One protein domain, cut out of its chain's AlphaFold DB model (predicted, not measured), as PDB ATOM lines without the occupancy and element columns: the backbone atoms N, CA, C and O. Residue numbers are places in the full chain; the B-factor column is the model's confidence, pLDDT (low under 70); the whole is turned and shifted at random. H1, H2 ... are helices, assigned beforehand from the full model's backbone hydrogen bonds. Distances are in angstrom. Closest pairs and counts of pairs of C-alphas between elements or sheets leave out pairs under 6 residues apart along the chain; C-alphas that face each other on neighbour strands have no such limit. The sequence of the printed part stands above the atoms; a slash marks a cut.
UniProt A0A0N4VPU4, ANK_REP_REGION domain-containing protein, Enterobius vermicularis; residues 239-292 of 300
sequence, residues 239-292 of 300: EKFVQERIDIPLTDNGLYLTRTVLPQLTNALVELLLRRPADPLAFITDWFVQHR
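What this domain is: This is residues 239 to 292 of the 300 residues of the protein "ANK_REP_REGION domain-containing protein" of Enterobius vermicularis (UniProt A0A0N4VPU4). A loose, open string of helices: residues 239 to 245, with H1, stick out at one end, H2 and H3 follow end to end with a corner between them, and H4 folds back and packs on H3 at a steep angle. The printed part has 54 residues with four named helices, H1 to H4, and no named strand, class all helix. It is loose, with a radius of gyration of the C-alphas of 13.2 A, and spans 36 by 25 by 14 A.

How they stand to each other: H1, residues 239 to 243, is apart from H2, residues 252 to 260. H2 and H3, residues 262 to 275, meet only through their link. H3 and H4, residues 280 to 290, touch, closest at the C-alphas of Ala 268 and Ile 284, 6.1 A apart. They run opposite ways at a steep tilt of 56 degrees. In H1, H2, H3 and H4 every O i to N i+4 pair is within hydrogen-bond range.

Where its parts are: H1 begins at C-alpha 239 (180.031, 312.545, 227.794) and measures 6.1 A. H2 measures 12.3 A, H3 20.1 A and H4 15.4 A, ending at C-alpha 290 (202.191, 307.369, 210.232).

The domain as a whole: The C-alphas farthest apart, Leu 250 and Ala 278, are 37.3 A apart. The printed part has no cut and no long link. Residues 239 to 255 and 292 have pLDDT under 70.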
ATOM      1  N   GLU A 239     180.148 311.207 228.399       43.00
ATOM      2  CA  GLU A 239     180.031 312.545 227.794       43.00
ATOM      3  C   GLU A 239     179.765 313.625 228.850       43.00
ATOM      4  O   GLU A 239     180.419 314.666 228.845       43.00
ATOM      5  N   LYS A 240     178.873 313.364 229.815       48.19
ATOM      6  CA  LYS A 240     178.588 314.300 230.914       48.19
ATOM      7  C   LYS A 240     179.767 314.442 231.889       48.19
ATOM      8  O   LYS A 240     180.071 315.548 232.319       48.19
ATOM      9  N   PHE A 241     180.479 313.351 232.172       42.72
ATOM     10  CA  PHE A 241     181.712 313.340 232.967       42.72
ATOM     11  C   PHE A 241     182.852 314.120 232.292       42.72
ATOM     12  O   PHE A 241     183.612 314.813 232.970       42.72
ATOM     13  N   VAL A 242     182.958 314.040 230.962       40.56
ATOM     14  CA  VAL A 242     183.920 314.807 230.159       40.56
ATOM     15  C   VAL A 242     183.526 316.289 230.113       40.56
ATOM     16  O   VAL A 242     184.391 317.140 230.311       40.56
ATOM     17  N   GLN A 243     182.234 316.607 229.975       42.41
ATOM     18  CA  GLN A 243     181.706 317.978 229.999       42.41
ATOM     19  C   GLN A 243     181.893 318.678 231.360       42.41
ATOM     20  O   GLN A 243     182.018 319.898 231.415       42.41
ATOM     21  N   GLU A 244     181.917 317.916 232.459       45.22
ATOM     22  CA  GLU A 244     182.084 318.423 233.831       45.22
ATOM     23  C   GLU A 244     183.558 318.538 234.278       45.22
ATOM     24  O   GLU A 244     183.829 319.089 235.348       45.22
ATOM     25  N   ARG A 245     184.526 318.023 233.498       46.72
ATOM     26  CA  ARG A 245     185.963 318.013 233.866       46.72
ATOM     27  C   ARG A 245     186.934 318.505 232.797       46.72
ATOM     28  O   ARG A 245     188.089 318.766 233.137       46.72
ATOM     29  N   ILE A 246     186.506 318.648 231.548       41.81
ATOM     30  CA  ILE A 246     187.280 319.309 230.500       41.81
ATOM     31  C   ILE A 246     186.490 320.547 230.088       41.81
ATOM     32  O   ILE A 246     185.441 320.437 229.461       41.81
ATOM     33  N   ASP A 247     186.988 321.732 230.439       48.28
ATOM     34  CA  ASP A 247     186.478 322.970 229.856       48.28
ATOM     35  C   ASP A 247     186.701 322.914 228.336       48.28
ATOM     36  O   ASP A 247     187.819 323.096 227.851       48.28
ATOM     37  N   ILE A 248     185.644 322.671 227.563       48.34
ATOM     38  CA  ILE A 248     185.651 322.838 226.106       48.34
ATOM     39  C   ILE A 248     184.365 323.585 225.718       48.34
ATOM     40  O   ILE A 248     183.295 323.139 226.134       48.34
ATOM     41  N   PRO A 249     184.372 324.669 224.905       49.84
ATOM     42  CA  PRO A 249     185.462 325.473 224.344       49.84
ATOM     43  C   PRO A 249     185.207 326.980 224.598       49.84
ATOM     44  O   PRO A 249     184.682 327.677 223.731       49.84
ATOM     45  N   LEU A 250     185.530 327.509 225.780       48.19
ATOM     46  CA  LEU A 250     185.450 328.966 226.020       48.19
ATOM     47  C   LEU A 250     186.748 329.592 226.534       48.19
ATOM     48  O   LEU A 250     186.857 330.814 226.580       48.19
ATOM     49  N   THR A 251     187.747 328.780 226.870       64.75
ATOM     50  CA  THR A 251     189.110 329.243 227.134       64.75
ATOM     51  C   THR A 251     189.963 329.082 225.870       64.75
ATOM     52  O   THR A 251     189.801 328.117 225.117       64.75
ATOM     53  N   ASP A 252     190.887 330.013 225.620       59.91
ATOM     54  CA  ASP A 252     191.727 330.037 224.406       59.91
ATOM     55  C   ASP A 252     192.525 328.733 224.205       59.91
ATOM     56  O   ASP A 252     192.678 328.248 223.082       59.91
ATOM     57  N   ASN A 253     192.954 328.102 225.303       65.38
ATOM     58  CA  ASN A 253     193.643 326.808 225.281       65.38
ATOM     59  C   ASN A 253     192.718 325.653 224.861       65.38
ATOM     60  O   ASN A 253     193.140 324.766 224.116       65.38
ATOM     61  N   GLY A 254     191.454 325.668 225.297       68.81
ATOM     62  CA  GLY A 254     190.458 324.676 224.891       68.81
ATOM     63  C   GLY A 254     190.154 324.772 223.396       68.81
ATOM     64  O   GLY A 254     190.137 323.758 222.699       68.81
ATOM     65  N   LEU A 255     190.013 325.995 222.870       67.75
ATOM     66  CA  LEU A 255     189.843 326.247 221.434       67.75
ATOM     67  C   LEU A 255     191.062 325.806 220.612       67.75
ATOM     68  O   LEU A 255     190.892 325.235 219.535       67.75
ATOM     69  N   TYR A 256     192.276 326.033 221.116       74.06
ATOM     70  CA  TYR A 256     193.508 325.584 220.468       74.06
ATOM     71  C   TYR A 256     193.561 324.057 220.338       74.06
ATOM     72  O   TYR A 256     193.741 323.546 219.231       74.06
ATOM     73  N   LEU A 257     193.340 323.318 221.429       74.12
ATOM     74  CA  LEU A 257     193.378 321.848 221.421       74.12
ATOM     75  C   LEU A 257     192.255 321.239 220.570       74.12
ATOM     76  O   LEU A 257     192.495 320.286 219.827       74.12
ATOM     77  N   THR A 258     191.062 321.839 220.617       72.56
ATOM     78  CA  THR A 258     189.903 321.432 219.800       72.56
ATOM     79  C   THR A 258     190.193 321.560 218.305       72.56
ATOM     80  O   THR A 258     189.740 320.740 217.515       72.56
ATOM     81  N   ARG A 259     190.961 322.576 217.897       70.94
ATOM     82  CA  ARG A 259     191.297 322.803 216.484       70.94
ATOM     83  C   ARG A 259     192.496 321.995 216.000       70.94
ATOM     84  O   ARG A 259     192.554 321.690 214.820       70.94
ATOM     85  N   THR A 260     193.451 321.696 216.878       75.75
ATOM     86  CA  THR A 260     194.757 321.150 216.467       75.75
ATOM     87  C   THR A 260     194.904 319.654 216.710       75.75
ATOM     88  O   THR A 260     195.438 318.955 215.859       75.75
ATOM     89  N   VAL A 261     194.442 319.144 217.854       76.94
ATOM     90  CA  VAL A 261     194.729 317.759 218.276       76.94
ATOM     91  C   VAL A 261     193.478 316.887 218.247       76.94
ATOM     92  O   VAL A 261     193.570 315.693 217.968       76.94
ATOM     93  N   LEU A 262     192.304 317.470 218.505       76.69
ATOM     94  CA  LEU A 262     191.059 316.715 218.634       76.69
ATOM     95  C   LEU A 262     190.699 315.885 217.387       76.69
ATOM     96  O   LEU A 262     190.378 314.711 217.570       76.69
ATOM     97  N   PRO A 263     190.783 316.399 216.143       78.81
ATOM     98  CA  PRO A 263     190.438 315.600 214.963       78.81
ATOM     99  C   PRO A 263     191.340 314.368 214.811       78.81
ATOM    100  O   PRO A 263     190.853 313.256 214.618       78.81
ATOM    101  N   GLN A 264     192.650 314.552 214.994       80.38
ATOM    102  CA  GLN A 264     193.645 313.488 214.854       80.38
ATOM    103  C   GLN A 264     193.502 312.430 215.952       80.38
ATOM    104  O   GLN A 264     193.505 311.233 215.678       80.38
ATOM    105  N   LEU A 265     193.300 312.861 217.200       82.69
ATOM    106  CA  LEU A 265     193.059 311.953 218.320       82.69
ATOM    107  C   LEU A 265     191.763 311.156 218.139       82.69
ATOM    108  O   LEU A 265     191.728 309.966 218.440       82.69
ATOM    109  N   THR A 266     190.716 311.796 217.620       79.69
ATOM    110  CA  THR A 266     189.432 311.131 217.370       79.69
ATOM    111  C   THR A 266     189.591 310.036 216.316       79.69
ATOM    112  O   THR A 266     189.161 308.910 216.547       79.69
ATOM    113  N   ASN A 267     190.281 310.318 215.209       79.69
ATOM    114  CA  ASN A 267     190.525 309.334 214.152       79.69
ATOM    115  C   ASN A 267     191.376 308.146 214.638       79.69
ATOM    116  O   ASN A 267     191.016 306.995 214.381       79.69
ATOM    117  N   ALA A 268     192.434 308.406 215.414       82.25
ATOM    118  CA  ALA A 268     193.270 307.360 216.010       82.25
ATOM    119  C   ALA A 268     192.455 306.402 216.894       82.25
ATOM    120  O   ALA A 268     192.597 305.179 216.821       82.25
ATOM    121  N   LEU A 269     191.576 306.963 217.729       80.12
ATOM    122  CA  LEU A 269     190.725 306.197 218.638       80.12
ATOM    123  C   LEU A 269     189.653 305.402 217.885       80.12
ATOM    124  O   LEU A 269     189.376 304.262 218.255       80.12
ATOM    125  N   VAL A 270     189.091 305.961 216.811       80.56
ATOM    126  CA  VAL A 270     188.139 305.251 215.944       80.56
ATOM    127  C   VAL A 270     188.801 304.033 215.300       80.56
ATOM    128  O   VAL A 270     188.250 302.933 215.357       80.56
ATOM    129  N   GLU A 271     190.006 304.176 214.745       79.38
ATOM    130  CA  GLU A 271     190.720 303.042 214.150       79.38
ATOM    131  C   GLU A 271     191.128 301.982 215.172       79.38
ATOM    132  O   GLU A 271     191.063 300.782 214.890       79.38
ATOM    133  N   LEU A 272     191.501 302.400 216.376       85.06
ATOM    134  CA  LEU A 272     191.812 301.483 217.464       85.06
ATOM    135  C   LEU A 272     190.595 300.659 217.889       85.06
ATOM    136  O   LEU A 272     190.725 299.455 218.114       85.06
ATOM    137  N   LEU A 273     189.413 301.277 217.955       79.19
ATOM    138  CA  LEU A 273     188.162 300.576 218.256       79.19
ATOM    139  C   LEU A 273     187.786 299.575 217.162       79.19
ATOM    140  O   LEU A 273     187.279 298.496 217.476       79.19
ATOM    141  N   LEU A 274     188.070 299.904 215.899       79.62
ATOM    142  CA  LEU A 274     187.816 299.022 214.762       79.62
ATOM    143  C   LEU A 274     188.771 297.825 214.724       79.62
ATOM    144  O   LEU A 274     188.341 296.708 214.442       79.62
ATOM    145  N   ARG A 275     190.062 298.035 215.000       82.88
ATOM    146  CA  ARG A 275     191.090 296.990 214.852       82.88
ATOM    147  C   ARG A 275     191.351 296.183 216.123       82.88
ATOM    148  O   ARG A 275     191.899 295.090 216.020       82.88
ATOM    149  N   ARG A 276     190.995 296.720 217.297       84.12
ATOM    150  CA  ARG A 276     191.236 296.150 218.640       84.12
ATOM    151  C   ARG A 276     192.610 295.465 218.783       84.12
ATOM    152  O   ARG A 276     192.676 294.268 219.069       84.12
ATOM    153  N   PRO A 277     193.713 296.202 218.562       84.00
ATOM    154  CA  PRO A 277     195.061 295.653 218.665       84.00
ATOM    155  C   PRO A 277     195.376 295.203 220.099       84.00
ATOM    156  O   PRO A 277     194.865 295.764 221.068       84.00
ATOM    157  N   ALA A 278     196.260 294.209 220.230       79.88
ATOM    158  CA  ALA A 278     196.664 293.656 221.526       79.88
ATOM    159  C   ALA A 278     197.393 294.673 222.426       79.88
ATOM    160  O   ALA A 278     197.321 294.559 223.647       79.88
ATOM    161  N   ASP A 279     198.053 295.672 221.827       88.44
ATOM    162  CA  ASP A 279     198.616 296.827 222.530       88.44
ATOM    163  C   ASP A 279     198.001 298.136 221.985       88.44
ATOM    164  O   ASP A 279     198.445 298.667 220.960       88.44
ATOM    165  N   PRO A 280     196.952 298.651 222.651       84.31
ATOM    166  CA  PRO A 280     196.265 299.883 222.267       84.31
ATOM    167  C   PRO A 280     197.167 301.125 222.293       84.31
ATOM    168  O   PRO A 280     197.008 302.019 221.465       84.31
ATOM    169  N   LEU A 281     198.118 301.199 223.230       84.81
ATOM    170  CA  LEU A 281     198.954 302.388 223.406       84.81
ATOM    171  C   LEU A 281     200.047 302.452 222.342       84.81
ATOM    172  O   LEU A 281     200.233 303.510 221.744       84.81
ATOM    173  N   ALA A 282     200.702 301.321 222.060       86.38
ATOM    174  CA  ALA A 282     201.684 301.229 220.980       86.38
ATOM    175  C   ALA A 282     201.051 301.525 219.608       86.38
ATOM    176  O   ALA A 282     201.621 302.247 218.791       86.38
ATOM    177  N   PHE A 283     199.824 301.044 219.381       88.44
ATOM    178  CA  PHE A 283     199.093 301.316 218.145       88.44
ATOM    179  C   PHE A 283     198.798 302.808 217.949       88.44
ATOM    180  O   PHE A 283     199.026 303.328 216.862       88.44
ATOM    181  N   ILE A 284     198.323 303.512 218.985       87.12
ATOM    182  CA  ILE A 284     198.051 304.958 218.895       87.12
ATOM    183  C   ILE A 284     199.337 305.730 218.595       87.12
ATOM    184  O   ILE A 284     199.327 306.645 217.771       87.12
ATOM    185  N   THR A 285     200.446 305.375 219.251       86.69
ATOM    186  CA  THR A 285     201.725 306.050 219.010       86.69
ATOM    187  C   THR A 285     202.208 305.849 217.578       86.69
ATOM    188  O   THR A 285     202.615 306.821 216.944       86.69
ATOM    189  N   ASP A 286     202.089 304.635 217.040       85.62
ATOM    190  CA  ASP A 286     202.469 304.339 215.657       85.62
ATOM    191  C   ASP A 286     201.525 305.013 214.653       85.62
ATOM    192  O   ASP A 286     201.975 305.559 213.645       85.62
ATOM    193  N   TRP A 287     200.222 305.049 214.952       87.75
ATOM    194  CA  TRP A 287     199.214 305.707 214.123       87.75
ATOM    195  C   TRP A 287     199.508 307.202 213.968       87.75
ATOM    196  O   TRP A 287     199.495 307.715 212.849       87.75
ATOM    197  N   PHE A 288     199.862 307.889 215.063       86.88
ATOM    198  CA  PHE A 288     200.243 309.304 215.019       86.88
ATOM    199  C   PHE A 288     201.548 309.559 214.271       86.88
ATOM    200  O   PHE A 288     201.714 310.634 213.699       86.88
ATOM    201  N   VAL A 289     202.485 308.608 214.282       84.88
ATOM    202  CA  VAL A 289     203.725 308.713 213.503       84.88
ATOM    203  C   VAL A 289     203.437 308.555 212.009       84.88
ATOM    204  O   VAL A 289     203.994 309.302 211.212       84.88
ATOM    205  N   GLN A 290     202.541 307.639 211.632       80.62
ATOM    206  CA  GLN A 290     202.191 307.369 210.232       80.62
ATOM    207  C   GLN A 290     201.330 308.470 209.599       80.62
ATOM    208  O   GLN A 290     201.552 308.820 208.445       80.62
ATOM    209  N   HIS A 291     200.400 309.060 210.352       73.62
ATOM    210  CA  HIS A 291     199.456 310.063 209.836       73.62
ATOM    211  C   HIS A 291     199.911 311.512 210.077       73.62
ATOM    212  O   HIS A 291     199.140 312.457 209.923       73.62
ATOM    213  N   ARG A 292     201.186 311.720 210.438       66.88
ATOM    214  CA  ARG A 292     201.754 313.052 210.706       66.88
ATOM    215  C   ARG A 292     202.039 313.876 209.444       66.88
ATOM    216  O   ARG A 292     202.229 315.084 209.556       66.88
TER     217      ARG A 292